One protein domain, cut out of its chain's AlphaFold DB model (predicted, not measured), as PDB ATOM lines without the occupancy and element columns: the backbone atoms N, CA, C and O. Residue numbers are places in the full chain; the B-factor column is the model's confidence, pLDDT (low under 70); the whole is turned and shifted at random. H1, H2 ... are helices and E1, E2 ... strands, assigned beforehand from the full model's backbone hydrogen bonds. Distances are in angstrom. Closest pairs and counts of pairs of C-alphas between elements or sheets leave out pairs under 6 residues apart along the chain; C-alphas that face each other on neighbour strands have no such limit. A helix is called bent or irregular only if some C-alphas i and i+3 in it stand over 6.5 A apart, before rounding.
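What this domain is: This is residues 94 to 268 of the 284 residues of the protein "RHS repeat-associated protein" of Streptomyces sp. SLBN-118 (UniProt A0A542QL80). H1, H3 and H6 lie side by side in a row, with H4 packed on H3; H2 packs at one end of the H3 and H4 pair, near H5. The small E1 E2 hairpin lies at the opposite end, beyond H7, and H8 runs outside H6, which it does not clearly touch. The printed part has 175 residues, with eight named helices and two named strands in the order H1 H2 H3 H4 H5 H6 H7 E1 E2 H8; the sheet E1 - E2 is antiparallel and the class is mostly helix. The whole is compact, with a radius of gyration of the C-alphas of 16.6 A and spans of 48 by 43 by 27 A.

How they stand to each other: H1, residues 94 to 102, touches H3, residues 137 to 155, at a shallow tilt of 18 degrees, opposite ways; their closest C-alphas, Ile 98 and Gln 143, are 6.8 A apart. H2, residues 117 to 127, H3 and H4, residues 165 to 182, form a bundle, up and down, each helix running against the one before. H2 and H3 are a helical hairpin, touching through residues 137 to 140 of H3 alone; the closest C-alphas are Leu 121 and Val 137, 5.9 A. H3 and H4 are another, with Leu 144 and Ala 175 closest, 5.7 A between C-alphas. H3 is the hub, touching 5 helices. It touches H6, residues 199 to 214, at a shallow tilt of 29 degrees, the same way; the closest C-alphas are Thr 145 and Ala 208, 5.1 A. H5, residues 190 to 197, touches H6 only at the corner, as does H7, residues 216 to 222. E1, residues 225 to 227, and E2, residues 235 to 237, form a hairpin, with N 237 and O 225 2.7 A apart, within hydrogen-bond range. H8, residues 254 to 267, is close to H6 but not clearly touching; the closest C-alphas are Lys 206 and Ile 258, 6.8 A. Every O i to N i+4 pair is within hydrogen-bond range in H1 to H6 and H8; irregular H7, with C-alphas 217 and 220 7.5 A apart, has 1 of 3, and 2 of 4 O i to N i+3 pairs.

Where its parts are: H1 begins at C-alpha 94, (135.894, 98.254, 120.264). H3 is 26.9 A long, H4 25.7 A, H6 22.0 A. H8, 18.9 A long, ends at C-alpha 267, (145.087, 106.784, 86.806).

The domain as a whole: The C-alphas farthest apart, Val 109 and Pro 230, are 50.8 A apart. The printed part has no cut. The links H1 to H2 and E2 to H8 are long. The model's pLDDT is under 70 at residue 185, residues 230 to 233 and residues 237 to 268.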
ATOM      1  N   LYS A  94     136.326  98.225 121.673       94.50
ATOM      2  CA  LYS A  94     135.894  98.254 120.264       94.50
ATOM      3  C   LYS A  94     136.515  97.098 119.485       94.50
ATOM      4  O   LYS A  94     135.793  96.415 118.767       94.50
ATOM      5  N   LEU A  95     137.818  96.858 119.665       94.31
ATOM      6  CA  LEU A  95     138.502  95.722 119.044       94.31
ATOM      7  C   LEU A  95     137.891  94.398 119.504       94.31
ATOM      8  O   LEU A  95     137.601  93.546 118.677       94.31
ATOM      9  N   ARG A  96     137.599  94.259 120.802       95.56
ATOM     10  CA  ARG A  96     136.939  93.064 121.347       95.56
ATOM     11  C   ARG A  96     135.581  92.796 120.698       95.56
ATOM     12  O   ARG A  96     135.263  91.646 120.426       95.56
ATOM     13  N   GLY A  97     134.798  93.847 120.447       95.62
ATOM     14  CA  GLY A  97     133.533  93.737 119.721       95.62
ATOM     15  C   GLY A  97     133.731  93.240 118.290       95.62
ATOM     16  O   GLY A  97     133.041  92.324 117.874       95.62
ATOM     17  N   ILE A  98     134.723  93.784 117.576       96.25
ATOM     18  CA  ILE A  98     135.057  93.344 116.213       96.25
ATOM     19  C   ILE A  98     135.507  91.877 116.194       96.25
ATOM     20  O   ILE A  98     135.009  91.092 115.397       96.25
ATOM     21  N   LEU A  99     136.387  91.477 117.114       94.19
ATOM     22  CA  LEU A  99     136.823  90.084 117.239       94.19
ATOM     23  C   LEU A  99     135.659  89.141 117.566       94.19
ATOM     24  O   LEU A  99     135.627  88.024 117.069       94.19
ATOM     25  N   GLY A 100     134.682  89.589 118.357       94.19
ATOM     26  CA  GLY A 100     133.474  88.814 118.642       94.19
ATOM     27  C   GLY A 100     132.586  88.553 117.421       94.19
ATOM     28  O   GLY A 100     131.815  87.598 117.453       94.19
ATOM     29  N   ASP A 101     132.709  89.369 116.371       94.50
ATOM     30  CA  ASP A 101     131.996  89.191 115.100       94.50
ATOM     31  C   ASP A 101     132.838  88.401 114.072       94.50
ATOM     32  O   ASP A 101     132.283  87.736 113.203       94.50
ATOM     33  N   ILE A 102     134.175  88.441 114.174       93.56
ATOM     34  CA  ILE A 102     135.100  87.671 113.314       93.56
ATOM     35  C   ILE A 102     135.173  86.198 113.737       93.56
ATOM     36  O   ILE A 102     135.288  85.311 112.888       93.56
ATOM     37  N   TYR A 103     135.144  85.940 115.045       92.69
ATOM     38  CA  TYR A 103     135.316  84.618 115.634       92.69
ATOM     39  C   TYR A 103     133.976  84.021 116.064       92.69
ATOM     40  O   TYR A 103     133.093  84.713 116.572       92.69
ATOM     41  N   LEU A 104     133.845  82.698 115.957       88.69
ATOM     42  CA  LEU A 104     132.726  81.998 116.580       88.69
ATOM     43  C   LEU A 104     132.750  82.130 118.108       88.69
ATOM     44  O   LEU A 104     133.793  82.245 118.754       88.69
ATOM     45  N   LYS A 105     131.562  82.025 118.711       86.88
ATOM     46  CA  LYS A 105     131.421  82.000 120.170       86.88
ATOM     47  C   LYS A 105     132.203  80.820 120.763       86.88
ATOM     48  O   LYS A 105     132.082  79.710 120.230       86.88
ATOM     49  N   PRO A 106     132.910  81.010 121.893       80.44
ATOM     50  CA  PRO A 106     133.641  79.935 122.556       80.44
ATOM     51  C   PRO A 106     132.763  78.700 122.792       80.44
ATOM     52  O   PRO A 106     131.647  78.814 123.298       80.44
ATOM     53  N   GLY A 107     133.264  77.524 122.408       76.56
ATOM     54  CA  GLY A 107     132.539  76.250 122.514       76.56
ATOM     55  C   GLY A 107     131.640  75.904 121.321       76.56
ATOM     56  O   GLY A 107     131.028  74.838 121.319       76.56
ATOM     57  N   SER A 108     131.567  76.759 120.299       81.00
ATOM     58  CA  SER A 108     130.909  76.420 119.033       81.00
ATOM     59  C   SER A 108     131.769  75.454 118.217       81.00
ATOM     60  O   SER A 108     132.996  75.555 118.220       81.00
ATOM     61  N   VAL A 109     131.130  74.550 117.474       81.00
ATOM     62  CA  VAL A 109     131.821  73.709 116.489       81.00
ATOM     63  C   VAL A 109     131.792  74.432 115.138       81.00
ATOM     64  O   VAL A 109     130.700  74.795 114.674       81.00
ATOM     65  N   PRO A 110     132.957  74.697 114.521       82.19
ATOM     66  CA  PRO A 110     132.996  75.273 113.190       82.19
ATOM     67  C   PRO A 110     132.461  74.251 112.187       82.19
ATOM     68  O   PRO A 110     132.772  73.066 112.261       82.19
ATOM     69  N   GLU A 111     131.628  74.705 111.253       80.00
ATOM     70  CA  GLU A 111     131.199  73.855 110.132       80.00
ATOM     71  C   GLU A 111     132.334  73.671 109.126       80.00
ATOM     72  O   GLU A 111     132.451  72.637 108.476       80.00
ATOM     73  N   VAL A 112     133.184  74.692 109.031       81.31
ATOM     74  CA  VAL A 112     134.244  74.820 108.050       81.31
ATOM     75  C   VAL A 112     135.451  75.475 108.712       81.31
ATOM     76  O   VAL A 112     135.313  76.478 109.419       81.31
ATOM     77  N   GLY A 113     136.635  74.929 108.427       81.88
ATOM     78  CA  GLY A 113     137.911  75.499 108.848       81.88
ATOM     79  C   GLY A 113     138.003  75.680 110.362       81.88
ATOM     80  O   GLY A 113     137.610  74.808 111.134       81.88
ATOM     81  N   ASP A 114     138.523  76.830 110.772       82.25
ATOM     82  CA  ASP A 114     138.692  77.215 112.171       82.25
ATOM     83  C   ASP A 114     137.499  78.017 112.725       82.25
ATOM     84  O   ASP A 114     137.499  78.408 113.887       82.25
ATOM     85  N   GLY A 115     136.456  78.259 111.929       85.38
ATOM     86  CA  GLY A 115     135.293  79.029 112.366       85.38
ATOM     87  C   GLY A 115     135.478  80.541 112.376       85.38
ATOM     88  O   GLY A 115     134.662  81.235 112.977       85.38
ATOM     89  N   LYS A 116     136.512  81.079 111.734       90.06
ATOM     90  CA  LYS A 116     136.567  82.513 111.442       90.06
ATOM     91  C   LYS A 116     135.753  82.873 110.199       90.06
ATOM     92  O   LYS A 116     135.551  82.045 109.306       90.06
ATOM     93  N   VAL A 117     135.363  84.145 110.101       93.25
ATOM     94  CA  VAL A 117     134.741  84.731 108.895       93.25
ATOM     95  C   VAL A 117     135.637  84.569 107.657       93.25
ATOM     96  O   VAL A 117     135.146  84.226 106.584       93.25
ATOM     97  N   SER A 118     136.953  84.752 107.803       88.75
ATOM     98  CA  SER A 118     137.959  84.550 106.745       88.75
ATOM     99  C   SER A 118     137.944  83.119 106.197       88.75
ATOM    100  O   SER A 118     137.872  82.920 104.986       88.75
ATOM    101  N   SER A 119     137.956  82.117 107.077       89.19
ATOM    102  CA  SER A 119     137.919  80.698 106.704       89.19
ATOM    103  C   SER A 119     136.608  80.293 106.037       89.19
ATOM    104  O   SER A 119     136.627  79.541 105.059       89.19
ATOM    105  N   ALA A 120     135.477  80.808 106.527       90.56
ATOM    106  CA  ALA A 120     134.175  80.594 105.899       90.56
ATOM    107  C   ALA A 120     134.144  81.177 104.476       90.56
ATOM    108  O   ALA A 120     133.768  80.479 103.534       90.56
ATOM    109  N   LEU A 121     134.646  82.403 104.294       87.56
ATOM    110  CA  LEU A 121     134.754  83.040 102.981       87.56
ATOM    111  C   LEU A 121     135.676  82.264 102.027       87.56
ATOM    112  O   LEU A 121     135.321  82.033 100.875       87.56
ATOM    113  N   ILE A 122     136.851  81.829 102.488       83.38
ATOM    114  CA  ILE A 122     137.776  81.040 101.657       83.38
ATOM    115  C   ILE A 122     137.107  79.747 101.186       83.38
ATOM    116  O   ILE A 122     137.272  79.341 100.037       83.38
ATOM    117  N   ASN A 123     136.344  79.089 102.054       87.25
ATOM    118  CA  ASN A 123     135.599  77.900 101.668       87.25
ATOM    119  C   ASN A 123     134.486  78.207 100.665       87.25
ATOM    120  O   ASN A 123     134.305  77.441  99.726       87.25
ATOM    121  N   GLU A 124     133.769  79.315 100.817       86.44
ATOM    122  CA  GLU A 124     132.755  79.759  99.852       86.44
ATOM    123  C   GLU A 124     133.358  80.023  98.471       86.44
ATOM    124  O   GLU A 124     132.814  79.566  97.469       86.44
ATOM    125  N   LEU A 125     134.521  80.675  98.418       78.12
ATOM    126  CA  LEU A 125     135.264  80.927  97.179       78.12
ATOM    127  C   LEU A 125     135.758  79.628  96.520       78.12
ATOM    128  O   LEU A 125     135.748  79.506  95.297       78.12
ATOM    129  N   LYS A 126     136.141  78.624  97.316       80.44
ATOM    130  CA  LYS A 126     136.604  77.318  96.812       80.44
ATOM    131  C   LYS A 126     135.480  76.372  96.416       80.44
ATOM    132  O   LYS A 126     135.619  75.596  95.481       80.44
ATOM    133  N   THR A 127     134.370  76.387  97.147       83.81
ATOM    134  CA  THR A 127     133.284  75.406  96.982       83.81
ATOM    135  C   THR A 127     132.103  75.946  96.188       83.81
ATOM    136  O   THR A 127     131.302  75.159  95.689       83.81
ATOM    137  N   GLY A 128     131.963  77.269  96.099       81.50
ATOM    138  CA  GLY A 128     130.823  77.935  95.481       81.50
ATOM    139  C   GLY A 128     129.508  77.789  96.253       81.50
ATOM    140  O   GLY A 128     128.457  78.118  95.709       81.50
ATOM    141  N   ASN A 129     129.544  77.291  97.495       89.31
ATOM    142  CA  ASN A 129     128.364  77.083  98.332       89.31
ATOM    143  C   ASN A 129     128.444  77.929  99.611       89.31
ATOM    144  O   ASN A 129     129.520  78.000 100.204       89.31
ATOM    145  N   PRO A 130     127.323  78.515 100.074       90.19
ATOM    146  CA  PRO A 130     127.290  79.310 101.299       90.19
ATOM    147  C   PRO A 130     127.516  78.442 102.541       90.19
ATOM    148  O   PRO A 130     126.991  77.329 102.640       90.19
ATOM    149  N   THR A 131     128.221  78.979 103.535       86.19
ATOM    150  CA  THR A 131     128.424  78.294 104.820       86.19
ATOM    151  C   THR A 131     127.211  78.537 105.720       86.19
ATOM    152  O   THR A 131     126.804  79.681 105.911       86.19
ATOM    153  N   LYS A 132     126.582  77.494 106.283       83.81
ATOM    154  CA  LYS A 132     125.324  77.638 107.062       83.81
ATOM    155  C   LYS A 132     124.183  78.352 106.318       83.81
ATOM    156  O   LYS A 132     123.285  78.911 106.948       83.81
ATOM    157  N   GLY A 133     124.201  78.343 104.984       85.50
ATOM    158  CA  GLY A 133     123.208  79.043 104.162       85.50
ATOM    159  C   GLY A 133     123.366  80.568 104.117       85.50
ATOM    160  O   GLY A 133     122.492  81.238 103.572       85.50
ATOM    161  N   LEU A 134     124.460  81.114 104.658       88.75
ATOM    162  CA  LEU A 134     124.806  82.533 104.592       88.75
ATOM    163  C   LEU A 134     126.126  82.718 103.842       88.75
ATOM    164  O   LEU A 134     127.018  81.881 103.931       88.75
ATOM    165  N   TRP A 135     126.233  83.821 103.105       90.62
ATOM    166  CA  TRP A 135     127.467  84.217 102.434       90.62
ATOM    167  C   TRP A 135     128.257  85.170 103.322       90.62
ATOM    168  O   TRP A 135     127.723  86.184 103.769       90.62
ATOM    169  N   HIS A 136     129.539  84.888 103.519       92.44
ATOM    170  CA  HIS A 136     130.408  85.618 104.440       92.44
ATOM    171  C   HIS A 136     131.199  86.746 103.760       92.44
ATOM    172  O   HIS A 136     131.941  87.464 104.424       92.44
ATOM    173  N   VAL A 137     131.042  86.955 102.446       88.12
ATOM    174  CA  VAL A 137     131.772  88.001 101.701       88.12
ATOM    175  C   VAL A 137     131.418  89.425 102.150       88.12
ATOM    176  O   VAL A 137     132.305  90.269 102.289       88.12
ATOM    177  N   ALA A 138     130.138  89.696 102.422       90.00
ATOM    178  CA  ALA A 138     129.685  91.001 102.903       90.00
ATOM    179  C   ALA A 138     130.147  91.247 104.344       90.00
ATOM    180  O   ALA A 138     130.675  92.317 104.650       90.00
ATOM    181  N   ASP A 139     130.022  90.226 105.194       93.56
ATOM    182  CA  ASP A 139     130.478  90.275 106.580       93.56
ATOM    183  C   ASP A 139     131.992  90.502 106.647       93.56
ATOM    184  O   ASP A 139     132.447  91.395 107.358       93.56
ATOM    185  N   ALA A 140     132.782  89.784 105.843       92.69
ATOM    186  CA  ALA A 140     134.226  89.980 105.736       92.69
ATOM    187  C   ALA A 140     134.587  91.424 105.336       92.69
ATOM    188  O   ALA A 140     135.461  92.041 105.948       92.69
ATOM    189  N   ALA A 141     133.891  91.992 104.346       90.81
ATOM    190  CA  ALA A 141     134.102  93.372 103.913       90.81
ATOM    191  C   ALA A 141     133.751  94.402 105.007       90.81
ATOM    192  O   ALA A 141     134.468  95.398 105.185       90.81
ATOM    193  N   ASP A 142     132.680  94.168 105.771       94.75
ATOM    194  CA  ASP A 142     132.321  95.021 106.906       94.75
ATOM    195  C   ASP A 142     133.361  94.924 108.033       94.75
ATOM    196  O   ASP A 142     133.860  95.954 108.500       94.75
ATOM    197  N   GLN A 143     133.786  93.711 108.406       96.12
ATOM    198  CA  GLN A 143     134.825  93.518 109.424       96.12
ATOM    199  C   GLN A 143     136.134  94.211 109.036       96.12
ATOM    200  O   GLN A 143     136.720  94.939 109.845       96.12
ATOM    201  N   LEU A 144     136.546  94.092 107.772       94.31
ATOM    202  CA  LEU A 144     137.710  94.798 107.244       94.31
ATOM    203  C   LEU A 144     137.551  96.323 107.330       94.31
ATOM    204  O   LEU A 144     138.481  97.034 107.727       94.31
ATOM    205  N   THR A 145     136.363  96.841 107.009       95.19
ATOM    206  CA  THR A 145     136.043  98.270 107.145       95.19
ATOM    207  C   THR A 145     136.156  98.730 108.600       95.19
ATOM    208  O   THR A 145     136.734  99.789 108.871       95.19
ATOM    209  N   ARG A 146     135.623  97.951 109.548       96.94
ATOM    210  CA  ARG A 146     135.644  98.268 110.984       96.94
ATOM    211  C   ARG A 146     137.066  98.273 111.539       96.94
ATOM    212  O   ARG A 146     137.422  99.225 112.237       96.94
ATOM    213  N   LEU A 147     137.886  97.282 111.183       96.50
ATOM    214  CA  LEU A 147     139.304  97.220 111.557       96.50
ATOM    215  C   LEU A 147     140.090  98.398 110.976       96.50
ATOM    216  O   LEU A 147     140.776  99.105 111.713       96.50
ATOM    217  N   THR A 148     139.917  98.681 109.683       94.69
ATOM    218  CA  THR A 148     140.571  99.819 109.014       94.69
ATOM    219  C   THR A 148     140.218 101.138 109.701       94.69
ATOM    220  O   THR A 148     141.085 101.971 109.963       94.69
ATOM    221  N   LYS A 149     138.941 101.338 110.048       95.00
ATOM    222  CA  LYS A 149     138.493 102.542 110.757       95.00
ATOM    223  C   LYS A 149     139.098 102.644 112.156       95.00
ATOM    224  O   LYS A 149     139.503 103.734 112.552       95.00
ATOM    225  N   LEU A 150     139.161 101.534 112.891       95.12
ATOM    226  CA  LEU A 150     139.766 101.484 114.221       95.12
ATOM    227  C   LEU A 150     141.246 101.894 114.169       95.12
ATOM    228  O   LEU A 150     141.669 102.741 114.954       95.12
ATOM    229  N   LEU A 151     141.997 101.336 113.219       93.94
ATOM    230  CA  LEU A 151     143.415 101.628 113.008       93.94
ATOM    231  C   LEU A 151     143.650 103.069 112.527       93.94
ATOM    232  O   LEU A 151     144.574 103.738 112.989       93.94
ATOM    233  N   GLU A 152     142.789 103.600 111.654       92.12
ATOM    234  CA  GLU A 152     142.856 105.006 111.244       92.12
ATOM    235  C   GLU A 152     142.546 105.977 112.386       92.12
ATOM    236  O   GLU A 152     143.152 107.047 112.463       92.12
ATOM    237  N   ASP A 153     141.603 105.640 113.264       92.12
ATOM    238  CA  ASP A 153     141.263 106.480 114.414       92.12
ATOM    239  C   ASP A 153     142.349 106.445 115.506       92.12
ATOM    240  O   ASP A 153     142.526 107.458 116.184       92.12
ATOM    241  N   ASP A 154     143.106 105.345 115.628       92.25
ATOM    242  CA  ASP A 154     144.324 105.251 116.457       92.25
ATOM    243  C   ASP A 154     145.492 106.072 115.879       92.25
ATOM    244  O   ASP A 154     146.221 106.749 116.607       92.25
ATOM    245  N   ARG A 155     145.648 106.068 114.547       89.31
ATOM    246  CA  ARG A 155     146.712 106.800 113.838       89.31
ATOM    247  C   ARG A 155     146.553 108.322 113.915       89.31
ATOM    248  O   ARG A 155     147.547 109.050 113.882       89.31
ATOM    249  N   LYS A 156     145.316 108.830 113.899       87.25
ATOM    250  CA  LYS A 156     145.042 110.276 113.824       87.25
ATOM    251  C   LYS A 156     145.540 111.016 115.076       87.25
ATOM    252  O   LYS A 156     145.473 110.478 116.175       87.25
ATOM    253  N   PRO A 157     145.971 112.285 114.934       78.94
ATOM    254  CA  PRO A 157     146.457 113.075 116.067       78.94
ATOM    255  C   PRO A 157     145.362 113.363 117.107       78.94
ATOM    256  O   PRO A 157     145.652 113.432 118.296       78.94
ATOM    257  N   ASP A 158     144.102 113.465 116.676       79.50
ATOM    258  CA  ASP A 158     142.913 113.639 117.527       79.50
ATOM    259  C   ASP A 158     142.459 112.307 118.166       79.50
ATOM    260  O   ASP A 158     141.276 111.992 118.142       79.50
ATOM    261  N   LYS A 159     143.406 111.471 118.630       70.62
ATOM    262  CA  LYS A 159     143.249 110.056 119.041       70.62
ATOM    263  C   LYS A 159     141.907 109.719 119.719       70.62
ATOM    264  O   LYS A 159     141.807 109.626 120.943       70.62
ATOM    265  N   LYS A 160     140.866 109.445 118.922       82.81
ATOM    266  CA  LYS A 160     139.545 108.993 119.410       82.81
ATOM    267  C   LYS A 160     139.606 107.574 119.961       82.81
ATOM    268  O   LYS A 160     138.698 107.119 120.657       82.81
ATOM    269  N   VAL A 161     140.648 106.856 119.568       87.75
ATOM    270  CA  VAL A 161     141.007 105.524 120.016       87.75
ATOM    271  C   VAL A 161     142.501 105.562 120.317       87.75
ATOM    272  O   VAL A 161     143.249 106.243 119.626       87.75
ATOM    273  N   ASN A 162     142.914 104.865 121.369       89.19
ATOM    274  CA  ASN A 162     144.318 104.633 121.679       89.19
ATOM    275  C   ASN A 162     144.472 103.129 121.914       89.19
ATOM    276  O   ASN A 162     143.932 102.602 122.890       89.19
ATOM    277  N   LEU A 163     145.112 102.443 120.976       89.06
ATOM    278  CA  LEU A 163     145.386 101.013 121.043       89.06
ATOM    279  C   LEU A 163     146.740 100.775 121.712       89.06
ATOM    280  O   LEU A 163     147.701 101.519 121.493       89.06
ATOM    281  N   SER A 164     146.826  99.709 122.508       89.31
ATOM    282  CA  SER A 164     148.121  99.163 122.906       89.31
ATOM    283  C   SER A 164     148.843  98.621 121.668       89.31
ATOM    284  O   SER A 164     148.231  98.344 120.633       89.31
ATOM    285  N   GLU A 165     150.163  98.469 121.746       86.12
ATOM    286  CA  GLU A 165     150.925  97.880 120.643       86.12
ATOM    287  C   GLU A 165     150.467  96.447 120.334       86.12
ATOM    288  O   GLU A 165     150.325  96.091 119.166       86.12
ATOM    289  N   ALA A 166     150.141  95.667 121.370       84.19
ATOM    290  CA  ALA A 166     149.596  94.322 121.227       84.19
ATOM    291  C   ALA A 166     148.230  94.324 120.514       84.19
ATOM    292  O   ALA A 166     148.056  93.609 119.529       84.19
ATOM    293  N   ASP A 167     147.293  95.176 120.943       85.75
ATOM    294  CA  ASP A 167     145.962  95.288 120.330       85.75
ATOM    295  C   ASP A 167     146.051  95.752 118.870       85.75
ATOM    296  O   ASP A 167     145.328  95.262 118.002       85.75
ATOM    297  N   ARG A 168     146.960  96.689 118.575       88.62
ATOM    298  CA  ARG A 168     147.197  97.157 117.207       88.62
ATOM    299  C   ARG A 168     147.740  96.040 116.318       88.62
ATOM    300  O   ARG A 168     147.291  95.915 115.181       88.62
ATOM    301  N   ASN A 169     148.668  95.227 116.823       87.44
ATOM    302  CA  ASN A 169     149.218  94.094 116.078       87.44
ATOM    303  C   ASN A 169     148.149  93.033 115.798       87.44
ATOM    304  O   ASN A 169     148.081  92.535 114.679       87.44
ATOM    305  N   VAL A 170     147.272  92.754 116.766       89.69
ATOM    306  CA  VAL A 170     146.106  91.880 116.562       89.69
ATOM    307  C   VAL A 170     145.195  92.449 115.474       89.69
ATOM    308  O   VAL A 170     144.884  91.756 114.515       89.69
ATOM    309  N   ALA A 171     144.815  93.727 115.561       90.25
ATOM    310  CA  ALA A 171     143.942  94.352 114.568       90.25
ATOM    311  C   ALA A 171     144.538  94.332 113.147       90.25
ATOM    312  O   ALA A 171     143.805  94.118 112.181       90.25
ATOM    313  N   LEU A 172     145.853  94.538 113.013       86.44
ATOM    314  CA  LEU A 172     146.559  94.432 111.734       86.44
ATOM    315  C   LEU A 172     146.607  92.991 111.217       86.44
ATOM    316  O   LEU A 172     146.376  92.780 110.031       86.44
ATOM    317  N   ALA A 173     146.873  92.014 112.086       86.56
ATOM    318  CA  ALA A 173     146.907  90.603 111.713       86.56
ATOM    319  C   ALA A 173     145.539  90.116 111.209       86.56
ATOM    320  O   ALA A 173     145.462  89.529 110.133       86.56
ATOM    321  N   GLU A 174     144.453  90.435 111.921       91.00
ATOM    322  CA  GLU A 174     143.100  90.066 111.482       91.00
ATOM    323  C   GLU A 174     142.708  90.773 110.177       91.00
ATOM    324  O   GLU A 174     142.066  90.182 109.309       91.00
ATOM    325  N   ALA A 175     143.110  92.036 110.001       90.19
ATOM    326  CA  ALA A 175     142.837  92.759 108.764       90.19
ATOM    327  C   ALA A 175     143.611  92.176 107.571       90.19
ATOM    328  O   ALA A 175     143.049  92.099 106.479       90.19
ATOM    329  N   ASP A 176     144.866  91.750 107.763       85.88
ATOM    330  CA  ASP A 176     145.653  91.047 106.739       85.88
ATOM    331  C   ASP A 176     145.021  89.699 106.377       85.88
ATOM    332  O   ASP A 176     144.895  89.365 105.201       85.88
ATOM    333  N   GLU A 177     144.560  88.939 107.371       85.56
ATOM    334  CA  GLU A 177     143.920  87.645 107.144       85.56
ATOM    335  C   GLU A 177     142.638  87.780 106.307       85.56
ATOM    336  O   GLU A 177     142.481  87.107 105.285       85.56
ATOM    337  N   ILE A 178     141.750  88.705 106.687       88.06
ATOM    338  CA  ILE A 178     140.521  88.989 105.934       88.06
ATOM    339  C   ILE A 178     140.852  89.517 104.534       88.06
ATOM    340  O   ILE A 178     140.211  89.138 103.553       88.06
ATOM    341  N   TRP A 179     141.870  90.367 104.414       85.31
ATOM    342  CA  TRP A 179     142.314  90.878 103.123       85.31
ATOM    343  C   TRP A 179     142.794  89.770 102.190       85.31
ATOM    344  O   TRP A 179     142.424  89.744 101.017       85.31
ATOM    345  N   ARG A 180     143.583  88.822 102.697       79.69
ATOM    346  CA  ARG A 180     144.025  87.655 101.925       79.69
ATOM    347  C   ARG A 180     142.856  86.755 101.539       79.69
ATOM    348  O   ARG A 180     142.826  86.275 100.408       79.69
ATOM    349  N   ALA A 181     141.880  86.574 102.428       79.56
ATOM    350  CA  ALA A 181     140.658  85.834 102.122       79.56
ATOM    351  C   ALA A 181     139.885  86.483 100.961       79.56
ATOM    352  O   ALA A 181     139.550  85.804  99.995       79.56
ATOM    353  N   LEU A 182     139.696  87.807 100.985       81.69
ATOM    354  CA  LEU A 182     139.044  88.561  99.901       81.69
ATOM    355  C   LEU A 182     139.838  88.564  98.584       81.69
ATOM    356  O   LEU A 182     139.254  88.738  97.518       81.69
ATOM    357  N   ASN A 183     141.158  88.371  98.642       74.00
ATOM    358  CA  ASN A 183     142.023  88.227  97.466       74.00
ATOM    359  C   ASN A 183     142.197  86.767  97.011       74.00
ATOM    360  O   ASN A 183     142.986  86.495  96.105       74.00
ATOM    361  N   THR A 184     141.497  85.818  97.638       73.25
ATOM    362  CA  THR A 184     141.508  84.419  97.202       73.25
ATOM    363  C   THR A 184     140.696  84.269  95.916       73.25
ATOM    364  O   THR A 184     139.713  84.973  95.695       73.25
ATOM    365  N   VAL A 185     141.128  83.359  95.042       68.12
ATOM    366  CA  VAL A 185     140.447  83.085  93.772       68.12
ATOM    367  C   VAL A 185     139.093  82.429  94.042       68.12
ATOM    368  O   VAL A 185     139.005  81.474  94.811       68.12
ATOM    369  N   ASP A 186     138.057  82.931  93.374       73.38
ATOM    370  CA  ASP A 186     136.754  82.277  93.292       73.38
ATOM    371  C   ASP A 186     136.823  81.166  92.236       73.38
ATOM    372  O   ASP A 186     136.805  81.433  91.033       73.38
ATOM    373  N   GLU A 187     136.960  79.915  92.677       76.25
ATOM    374  CA  GLU A 187     137.158  78.764  91.786       76.25
ATOM    375  C   GLU A 187     135.897  78.442  90.971       76.25
ATOM    376  O   GLU A 187     135.994  77.908  89.867       76.25
ATOM    377  N   ASN A 188     134.718  78.796  91.490       72.69
ATOM    378  CA  ASN A 188     133.426  78.460  90.881       72.69
ATOM    379  C   ASN A 188     132.678  79.677  90.317       72.69
ATOM    380  O   ASN A 188     131.660  79.511  89.646       72.69
ATOM    381  N   GLY A 189     133.140  80.897  90.599       73.31
ATOM    382  CA  GLY A 189     132.493  82.144  90.178       73.31
ATOM    383  C   GLY A 189     131.192  82.465  90.926       73.31
ATOM    384  O   GLY A 189     130.477  83.393  90.544       73.31
ATOM    385  N   ALA A 190     130.838  81.699  91.962       77.81
ATOM    386  CA  ALA A 190     129.558  81.836  92.658       77.81
ATOM    387  C   ALA A 190     129.509  83.092  93.540       77.81
ATOM    388  O   ALA A 190     128.492  83.788  93.563       77.81
ATOM    389  N   VAL A 191     130.614  83.415  94.218       75.38
ATOM    390  CA  VAL A 191     130.732  84.633  95.036       75.38
ATOM    391  C   VAL A 191     130.765  85.859  94.132       75.38
ATOM    392  O   VAL A 191     130.116  86.863  94.407       75.38
ATOM    393  N   THR A 192     131.466  85.757  93.007       76.50
ATOM    394  CA  THR A 192     131.520  86.803  91.984       76.50
ATOM    395  C   THR A 192     130.130  87.100  91.426       76.50
ATOM    396  O   THR A 192     129.699  88.251  91.380       76.50
ATOM    397  N   LYS A 193     129.375  86.052  91.083       81.06
ATOM    398  CA  LYS A 193     127.984  86.183  90.649       81.06
ATOM    399  C   LYS A 193     127.112  86.846  91.718       81.06
ATOM    400  O   LYS A 193     126.367  87.765  91.394       81.06
ATOM    401  N   LEU A 194     127.239  86.431  92.980       80.06
ATOM    402  CA  LEU A 194     126.522  87.046  94.100       80.06
ATOM    403  C   LEU A 194     126.824  88.544  94.219       80.06
ATOM    404  O   LEU A 194     125.903  89.336  94.411       80.06
ATOM    405  N   ILE A 195     128.097  88.930  94.112       79.75
ATOM    406  CA  ILE A 195     128.522  90.331  94.153       79.75
ATOM    407  C   ILE A 195     127.845  91.114  93.023       79.75
ATOM    408  O   ILE A 195     127.250  92.153  93.283       79.75
ATOM    409  N   ASN A 196     127.870  90.604  91.794       78.31
ATOM    410  CA  ASN A 196     127.292  91.301  90.642       78.31
ATOM    411  C   ASN A 196     125.762  91.415  90.711       78.31
ATOM    412  O   ASN A 196     125.192  92.422  90.297       78.31
ATOM    413  N   GLU A 197     125.084  90.389  91.227       85.44
ATOM    414  CA  GLU A 197     123.622  90.370  91.335       85.44
ATOM    415  C   GLU A 197     123.110  91.184  92.535       85.44
ATOM    416  O   GLU A 197     121.987  91.691  92.504       85.44
ATOM    417  N   ASN A 198     123.920  91.339  93.588       87.31
ATOM    418  CA  ASN A 198     123.547  92.057  94.800       87.31
ATOM    419  C   ASN A 198     124.342  93.362  94.966       87.31
ATOM    420  O   ASN A 198     125.455  93.390  95.496       87.31
ATOM    421  N   GLN A 199     123.696  94.474  94.609       88.56
ATOM    422  CA  GLN A 199     124.282  95.813  94.685       88.56
ATOM    423  C   GLN A 199     124.761  96.200  96.095       88.56
ATOM    424  O   GLN A 199     125.731  96.946  96.230       88.56
ATOM    425  N   GLU A 200     124.098  95.722  97.148       87.19
ATOM    426  CA  GLU A 200     124.490  96.013  98.529       87.19
ATOM    427  C   GLU A 200     125.833  95.357  98.860       87.19
ATOM    428  O   GLU A 200     126.753  96.029  99.332       87.19
ATOM    429  N   VAL A 201     125.977  94.075  98.515       81.62
ATOM    430  CA  VAL A 201     127.218  93.312  98.702       81.62
ATOM    431  C   VAL A 201     128.342  93.906  97.858       81.62
ATOM    432  O   VAL A 201     129.433  94.152  98.376       81.62
ATOM    433  N   HIS A 202     128.070  94.230  96.592       80.25
ATOM    434  CA  HIS A 202     129.027  94.913  95.723       80.25
ATOM    435  C   HIS A 202     129.529  96.226  96.327       80.25
ATOM    436  O   HIS A 202     130.736  96.466  96.410       80.25
ATOM    437  N   ASN A 203     128.616  97.078  96.795       83.44
ATOM    438  CA  ASN A 203     128.981  98.360  97.387       83.44
ATOM    439  C   ASN A 203     129.758  98.187  98.699       83.44
ATOM    440  O   ASN A 203     130.688  98.955  98.957       83.44
ATOM    441  N   ALA A 204     129.419  97.182  99.513       83.19
ATOM    442  CA  ALA A 204     130.143  96.860 100.737       83.19
ATOM    443  C   ALA A 204     131.597  96.473 100.431       83.19
ATOM    444  O   ALA A 204     132.511  97.135 100.930       83.19
ATOM    445  N   VAL A 205     131.811  95.497  99.538       80.81
ATOM    446  CA  VAL A 205     133.142  95.018  99.116       80.81
ATOM    447  C   VAL A 205     133.962  96.145  98.491       80.81
ATOM    448  O   VAL A 205     135.096  96.394  98.912       80.81
ATOM    449  N   LYS A 206     133.373  96.899  97.554       80.94
ATOM    450  CA  LYS A 206     134.029  98.051  96.923       80.94
ATOM    451  C   LYS A 206     134.441  99.094  97.961       80.94
ATOM    452  O   LYS A 206     135.591  99.521  97.987       80.94
ATOM    453  N   SER A 207     133.532  99.477  98.858       83.31
ATOM    454  CA  SER A 207     133.830 100.491  99.876       83.31
ATOM    455  C   SER A 207     134.878 100.025 100.893       83.31
ATOM    456  O   SER A 207     135.655 100.848 101.380       83.31
ATOM    457  N   ALA A 208     134.922  98.727 101.205       85.44
ATOM    458  CA  ALA A 208     135.922  98.142 102.088       85.44
ATOM    459  C   ALA A 208     137.319  98.219 101.464       85.44
ATOM    460  O   ALA A 208     138.236  98.755 102.092       85.44
ATOM    461  N   GLY A 209     137.465  97.787 100.207       81.12
ATOM    462  CA  GLY A 209     138.733  97.897  99.488       81.12
ATOM    463  C   GLY A 209     139.166  99.355  99.280       81.12
ATOM    464  O   GLY A 209     140.311  99.692  99.573       81.12
ATOM    465  N   ASP A 210     138.247 100.251  98.894       79.38
ATOM    466  CA  ASP A 210     138.539 101.679  98.692       79.38
ATOM    467  C   ASP A 210     139.075 102.328  99.973       79.38
ATOM    468  O   ASP A 210     140.044 103.094  99.950       79.38
ATOM    469  N   ARG A 211     138.444 102.029 101.116       85.06
ATOM    470  CA  ARG A 211     138.891 102.532 102.419       85.06
ATOM    471  C   ARG A 211     140.254 101.978 102.788       85.06
ATOM    472  O   ARG A 211     141.092 102.750 103.243       85.06
ATOM    473  N   MET A 212     140.473 100.682 102.590       82.56
ATOM    474  CA  MET A 212     141.733 100.040 102.942       82.56
ATOM    475  C   MET A 212     142.900 100.608 102.129       82.56
ATOM    476  O   MET A 212     143.930 100.957 102.698       82.56
ATOM    477  N   TRP A 213     142.721 100.804 100.820       78.00
ATOM    478  CA  TRP A 213     143.739 101.413  99.960       78.00
ATOM    479  C   TRP A 213     144.046 102.860 100.325       78.00
ATOM    480  O   TRP A 213     145.196 103.286 100.270       78.00
ATOM    481  N   ARG A 214     143.028 103.634 100.705       82.19
ATOM    482  CA  ARG A 214     143.199 105.046 101.070       82.19
ATOM    483  C   ARG A 214     143.672 105.245 102.508       82.19
ATOM    484  O   ARG A 214     144.007 106.375 102.855       82.19
ATOM    485  N   ALA A 215     143.684 104.204 103.337       85.81
ATOM    486  CA  ALA A 215     144.058 104.277 104.742       85.81
ATOM    487  C   ALA A 215     145.581 104.145 104.926       85.81
ATOM    488  O   ALA A 215     146.138 103.073 104.683       85.81
ATOM    489  N   PRO A 216     146.279 105.187 105.422       87.31
ATOM    490  CA  PRO A 216     147.717 105.104 105.675       87.31
ATOM    491  C   PRO A 216     148.112 104.038 106.706       87.31
ATOM    492  O   PRO A 216     149.212 103.494 106.627       87.31
ATOM    493  N   SER A 217     147.232 103.720 107.662       87.75
ATOM    494  CA  SER A 217     147.437 102.635 108.638       87.75
ATOM    495  C   SER A 217     147.537 101.246 107.998       87.75
ATOM    496  O   SER A 217     148.174 100.364 108.566       87.75
ATOM    497  N   MET A 218     146.996 101.068 106.791       86.25
ATOM    498  CA  MET A 218     146.972  99.786 106.084       86.25
ATOM    499  C   MET A 218     148.167  99.588 105.150       86.25
ATOM    500  O   MET A 218     148.268  98.552 104.495       86.25
ATOM    501  N   LYS A 219     149.109 100.540 105.112       83.81
ATOM    502  CA  LYS A 219     150.307 100.502 104.259       83.81
ATOM    503  C   LYS A 219     151.080  99.180 104.342       83.81
ATOM    504  O   LYS A 219     151.609  98.732 103.331       83.81
ATOM    505  N   ALA A 220     151.168  98.574 105.526       77.50
ATOM    506  CA  ALA A 220     151.892  97.316 105.718       77.50
ATOM    507  C   ALA A 220     151.260  96.135 104.960       77.50
ATOM    508  O   ALA A 220     151.976  95.230 104.551       77.50
ATOM    509  N   ILE A 221     149.942  96.173 104.751       78.75
ATOM    510  CA  ILE A 221     149.173  95.114 104.088       78.75
ATOM    511  C   ILE A 221     149.031  95.416 102.595       78.75
ATOM    512  O   ILE A 221     149.208  94.549 101.745       78.75
ATOM    513  N   THR A 222     148.738  96.673 102.261       72.81
ATOM    514  CA  THR A 222     148.438  97.095 100.889       72.81
ATOM    515  C   THR A 222     149.692  97.444 100.080       72.81
ATOM    516  O   THR A 222     149.673  97.449  98.852       72.81
ATOM    517  N   GLY A 223     150.808  97.758 100.743       73.62
ATOM    518  CA  GLY A 223     152.031  98.222 100.085       73.62
ATOM    519  C   GLY A 223     151.906  99.618  99.460       73.62
ATOM    520  O   GLY A 223     152.773 100.009  98.681       73.62
ATOM    521  N   GLY A 224     150.840 100.359  99.783       73.06
ATOM    522  CA  GLY A 224     150.591 101.701  99.267       73.06
ATOM    523  C   GLY A 224     151.635 102.721  99.726       73.06
ATOM    524  O   GLY A 224     152.021 102.770 100.898       73.06
ATOM    525  N   GLU A 225     152.091 103.576  98.816       75.88
ATOM    526  CA  GLU A 225     152.918 104.729  99.170       75.88
ATOM    527  C   GLU A 225     152.014 105.931  99.447       75.88
ATOM    528  O   GLU A 225     151.022 106.128  98.761       75.88
ATOM    529  N   PHE A 226     152.319 106.735 100.467       81.38
ATOM    530  CA  PHE A 226     151.487 107.878 100.849       81.38
ATOM    531  C   PHE A 226     152.329 109.148 100.917       81.38
ATOM    532  O   PHE A 226     153.392 109.166 101.539       81.38
ATOM    533  N   GLU A 227     151.823 110.219 100.316       80.12
ATOM    534  CA  GLU A 227     152.366 111.565 100.427       80.12
ATOM    535  C   GLU A 227     151.696 112.331 101.562       80.12
ATOM    536  O   GLU A 227     150.472 112.307 101.741       80.12
ATOM    537  N   ALA A 228     152.518 113.046 102.327       76.19
ATOM    538  CA  ALA A 228     152.036 113.958 103.346       76.19
ATOM    539  C   ALA A 228     151.279 115.110 102.675       76.19
ATOM    540  O   ALA A 228     151.828 115.841 101.855       76.19
ATOM    541  N   ASN A 229     150.012 115.278 103.047       75.25
ATOM    542  CA  ASN A 229     149.201 116.405 102.618       75.25
ATOM    543  C   ASN A 229     149.202 117.466 103.734       75.25
ATOM    544  O   ASN A 229     148.696 117.175 104.819       75.25
ATOM    545  N   PRO A 230     149.721 118.686 103.499       64.62
ATOM    546  CA  PRO A 230     149.821 119.726 104.529       64.62
ATOM    547  C   PRO A 230     148.484 120.130 105.165       64.62
ATOM    548  O   PRO A 230     148.457 120.593 106.302       64.62
ATOM    549  N   HIS A 231     147.372 119.953 104.446       62.03
ATOM    550  CA  HIS A 231     146.045 120.411 104.872       62.03
ATOM    551  C   HIS A 231     145.004 119.284 104.933       62.03
ATOM    552  O   HIS A 231     143.804 119.549 104.894       62.03
ATOM    553  N   GLY A 232     145.422 118.015 105.014       65.94
ATOM    554  CA  GLY A 232     144.462 116.914 105.062       65.94
ATOM    555  C   GLY A 232     145.062 115.545 105.346       65.94
ATOM    556  O   GLY A 232     146.212 115.407 105.752       65.94
ATOM    557  N   VAL A 233     144.253 114.508 105.127       69.12
ATOM    558  CA  VAL A 233     144.724 113.123 105.224       69.12
ATOM    559  C   VAL A 233     145.826 112.861 104.188       69.12
ATOM    560  O   VAL A 233     145.741 113.411 103.080       69.12
ATOM    561  N   PRO A 234     146.851 112.050 104.530       74.12
ATOM    562  CA  PRO A 234     147.860 111.628 103.567       74.12
ATOM    563  C   PRO A 234     147.196 111.032 102.327       74.12
ATOM    564  O   PRO A 234     146.226 110.280 102.441       74.12
ATOM    565  N   ARG A 235     147.691 111.401 101.146       74.56
ATOM    566  CA  ARG A 235     147.146 110.934  99.867       74.56
ATOM    567  C   ARG A 235     147.979 109.768  99.364       74.56
ATOM    568  O   ARG A 235     149.199 109.804  99.485       74.56
ATOM    569  N   LEU A 236     147.329 108.743  98.822       70.44
ATOM    570  CA  LEU A 236     148.032 107.639  98.175       70.44
ATOM    571  C   LEU A 236     148.804 108.179  96.956       70.44
ATOM    572  O   LEU A 236     148.271 108.985  96.194       70.44
ATOM    573  N   LYS A 237     150.056 107.754  96.801       69.19
ATOM    574  CA  LYS A 237     150.980 108.104  95.726       69.19
ATOM    575  C   LYS A 237     151.309 106.846  94.931       69.19
ATOM    576  O   LYS A 237     151.760 105.858  95.501       69.19
ATOM    577  N   GLY A 238     151.160 106.925  93.613       62.00
ATOM    578  CA  GLY A 238     151.493 105.830  92.705       62.00
ATOM    579  C   GLY A 238     150.461 104.701  92.700       62.00
ATOM    580  O   GLY A 238     149.492 104.703  93.459       62.00
ATOM    581  N   GLU A 239     150.665 103.745  91.794       54.91
ATOM    582  CA  GLU A 239     149.800 102.575  91.702       54.91
ATOM    583  C   GLU A 239     150.100 101.584  92.833       54.91
ATOM    584  O   GLU A 239     151.267 101.301  93.129       54.91
ATOM    585  N   PRO A 240     149.061 101.005  93.444       55.91
ATOM    586  CA  PRO A 240     149.244  99.959  94.429       55.91
ATOM    587  C   PRO A 240     149.910  98.704  93.847       55.91
ATOM    588  O   PRO A 240     149.596  98.260  92.736       55.91
ATOM    589  N   ARG A 241     150.806  98.073  94.620       50.88
ATOM    590  CA  ARG A 241     151.396  96.777  94.259       50.88
ATOM    591  C   ARG A 241     150.377  95.663  94.498       50.88
ATOM    592  O   ARG A 241     150.314  95.116  95.592       50.88
ATOM    593  N   LEU A 242     149.608  95.296  93.472       50.00
ATOM    594  CA  LEU A 242     148.845  94.046  93.534       50.00
ATOM    595  C   LEU A 242     149.818  92.854  93.558       50.00
ATOM    596  O   LEU A 242     150.798  92.858  92.796       50.00
ATOM    597  N   PRO A 243     149.572  91.823  94.385       39.56
ATOM    598  CA  PRO A 243     150.307  90.575  94.274       39.56
ATOM    599  C   PRO A 243     150.139  90.018  92.853       39.56
ATOM    600  O   PRO A 243     149.031  89.915  92.330       39.56
ATOM    601  N   LYS A 244     151.259  89.663  92.210       37.28
ATOM    602  CA  LYS A 244     151.324  89.079  90.855       37.28
ATOM    603  C   LYS A 244     150.809  87.626  90.811       37.28
ATOM    604  O   LYS A 244     151.408  86.782  90.156       37.28
ATOM    605  N   LEU A 245     149.743  87.310  91.538       35.69
ATOM    606  CA  LEU A 245     149.174  85.960  91.652       35.69
ATOM    607  C   LEU A 245     148.105  85.663  90.588       35.69
ATOM    608  O   LEU A 245     147.384  84.679  90.685       35.69
ATOM    609  N   LEU A 246     148.017  86.490  89.546       37.41
ATOM    610  CA  LEU A 246     146.971  86.425  88.527       37.41
ATOM    611  C   LEU A 246     147.550  86.013  87.171       37.41
ATOM    612  O   LEU A 246     147.586  86.793  86.228       37.41
ATOM    613  N   ASN A 247     148.012  84.766  87.098       31.44
ATOM    614  CA  ASN A 247     148.194  84.031  85.847       31.44
ATOM    615  C   ASN A 247     147.428  82.708  85.979       31.44
ATOM    616  O   ASN A 247     147.985  81.705  86.416       31.44
ATOM    617  N   GLY A 248     146.141  82.713  85.635       29.66
ATOM    618  CA  GLY A 248     145.311  81.507  85.641       29.66
ATOM    619  C   GLY A 248     143.925  81.787  85.075       29.66
ATOM    620  O   GLY A 248     143.092  82.385  85.741       29.66
ATOM    621  N   ALA A 249     143.711  81.414  83.817       35.12
ATOM    622  CA  ALA A 249     142.476  81.639  83.071       35.12
ATOM    623  C   ALA A 249     141.235  81.047  83.771       35.12
ATOM    624  O   ALA A 249     141.278  79.904  84.217       35.12
ATOM    625  N   GLY A 250     140.120  81.789  83.794       32.75
ATOM    626  CA  GLY A 250     138.801  81.198  84.066       32.75
ATOM    627  C   GLY A 250     137.722  82.146  84.591       32.75
ATOM    628  O   GLY A 250     136.710  82.325  83.931       32.75
ATOM    629  N   ALA A 251     137.934  82.775  85.747       35.31
ATOM    630  CA  ALA A 251     136.904  83.562  86.454       35.31
ATOM    631  C   ALA A 251     137.401  84.953  86.900       35.31
ATOM    632  O   ALA A 251     136.756  85.662  87.665       35.31
ATOM    633  N   LEU A 252     138.567  85.355  86.388       42.09
ATOM    634  CA  LEU A 252     139.301  86.561  86.772       42.09
ATOM    635  C   LEU A 252     138.735  87.865  86.192       42.09
ATOM    636  O   LEU A 252     139.428  88.867  86.237       42.09
ATOM    637  N   GLY A 253     137.541  87.883  85.601       40.34
ATOM    638  CA  GLY A 253     137.003  89.107  85.001       40.34
ATOM    639  C   GLY A 253     136.684  90.166  86.055       40.34
ATOM    640  O   GLY A 253     137.189  91.280  85.986       40.34
ATOM    641  N   ASP A 254     135.921  89.791  87.082       41.75
ATOM    642  CA  ASP A 254     135.104  90.782  87.790       41.75
ATOM    643  C   ASP A 254     135.654  91.197  89.163       41.75
ATOM    644  O   ASP A 254     135.598  92.372  89.516       41.75
ATOM    645  N   LEU A 255     136.285  90.297  89.929       42.00
ATOM    646  CA  LEU A 255     137.091  90.720  91.089       42.00
ATOM    647  C   LEU A 255     138.283  91.559  90.623       42.00
ATOM    648  O   LEU A 255     138.601  92.590  91.212       42.00
ATOM    649  N   LEU A 256     138.899  91.152  89.511       46.31
ATOM    650  CA  LEU A 256     139.924  91.936  88.837       46.31
ATOM    651  C   LEU A 256     139.346  93.256  88.323       46.31
ATOM    652  O   LEU A 256     140.041  94.246  88.439       46.31
ATOM    653  N   PHE A 257     138.085  93.313  87.877       43.69
ATOM    654  CA  PHE A 257     137.385  94.555  87.523       43.69
ATOM    655  C   PHE A 257     137.107  95.468  88.727       43.69
ATOM    656  O   PHE A 257     137.227  96.682  88.598       43.69
ATOM    657  N   ILE A 258     136.806  94.940  89.919       52.22
ATOM    658  CA  ILE A 258     136.706  95.754  91.148       52.22
ATOM    659  C   ILE A 258     138.074  96.369  91.476       52.22
ATOM    660  O   ILE A 258     138.167  97.565  91.766       52.22
ATOM    661  N   TRP A 259     139.150  95.586  91.374       55.47
ATOM    662  CA  TRP A 259     140.512  96.052  91.651       55.47
ATOM    663  C   TRP A 259     141.106  96.930  90.532       55.47
ATOM    664  O   TRP A 259     141.811  97.898  90.819       55.47
ATOM    665  N   ASP A 260     140.786  96.664  89.267       51.06
ATOM    666  CA  ASP A 260     141.146  97.482  88.102       51.06
ATOM    667  C   ASP A 260     140.296  98.755  88.038       51.06
ATOM    668  O   ASP A 260     140.806  99.808  87.670       51.06
ATOM    669  N   GLY A 261     139.042  98.711  88.494       48.69
ATOM    670  CA  GLY A 261     138.188  99.877  88.721       48.69
ATOM    671  C   GLY A 261     138.697 100.763  89.862       48.69
ATOM    672  O   GLY A 261     138.573 101.985  89.814       48.69
ATOM    673  N   MET A 262     139.351 100.181  90.874       48.12
ATOM    674  CA  MET A 262     140.127 100.963  91.839       48.12
ATOM    675  C   MET A 262     141.378 101.560  91.194       48.12
ATOM    676  O   MET A 262     141.663 102.731  91.418       48.12
ATOM    677  N   ARG A 263     142.104 100.817  90.345       48.34
ATOM    678  CA  ARG A 263     143.249 101.358  89.584       48.34
ATOM    679  C   ARG A 263     142.861 102.489  88.630       48.34
ATOM    680  O   ARG A 263     143.625 103.446  88.530       48.34
ATOM    681  N   SER A 264     141.709 102.427  87.962       44.03
ATOM    682  CA  SER A 264     141.258 103.487  87.046       44.03
ATOM    683  C   SER A 264     140.975 104.796  87.790       44.03
ATOM    684  O   SER A 264     141.416 105.853  87.342       44.03
ATOM    685  N   LEU A 265     140.415 104.726  89.007       39.72
ATOM    686  CA  LEU A 265     140.302 105.877  89.916       39.72
ATOM    687  C   LEU A 265     141.664 106.503  90.284       39.72
ATOM    688  O   LEU A 265     141.715 107.690  90.605       39.72
ATOM    689  N   PHE A 266     142.761 105.736  90.245       44.03
ATOM    690  CA  PHE A 266     144.121 106.221  90.524       44.03
ATOM    691  C   PHE A 266     144.865 106.739  89.284       44.03
ATOM    692  O   PHE A 266     145.756 107.575  89.435       44.03
ATOM    693  N   ARG A 267     144.504 106.293  88.072       40.62
ATOM    694  CA  ARG A 267     145.087 106.784  86.806       40.62
ATOM    695  C   ARG A 267     144.522 108.129  86.352       40.62
ATOM    696  O   ARG A 267     145.121 108.773  85.498       40.62
ATOM    697  N   GLY A 268     143.421 108.583  86.954       32.66
ATOM    698  CA  GLY A 268     142.746 109.817  86.549       32.66
ATOM    699  C   GLY A 268     141.927 109.670  85.266       32.66
ATOM    700  O   GLY A 268     141.425 110.671  84.759       32.66
TER     701      GLY A 268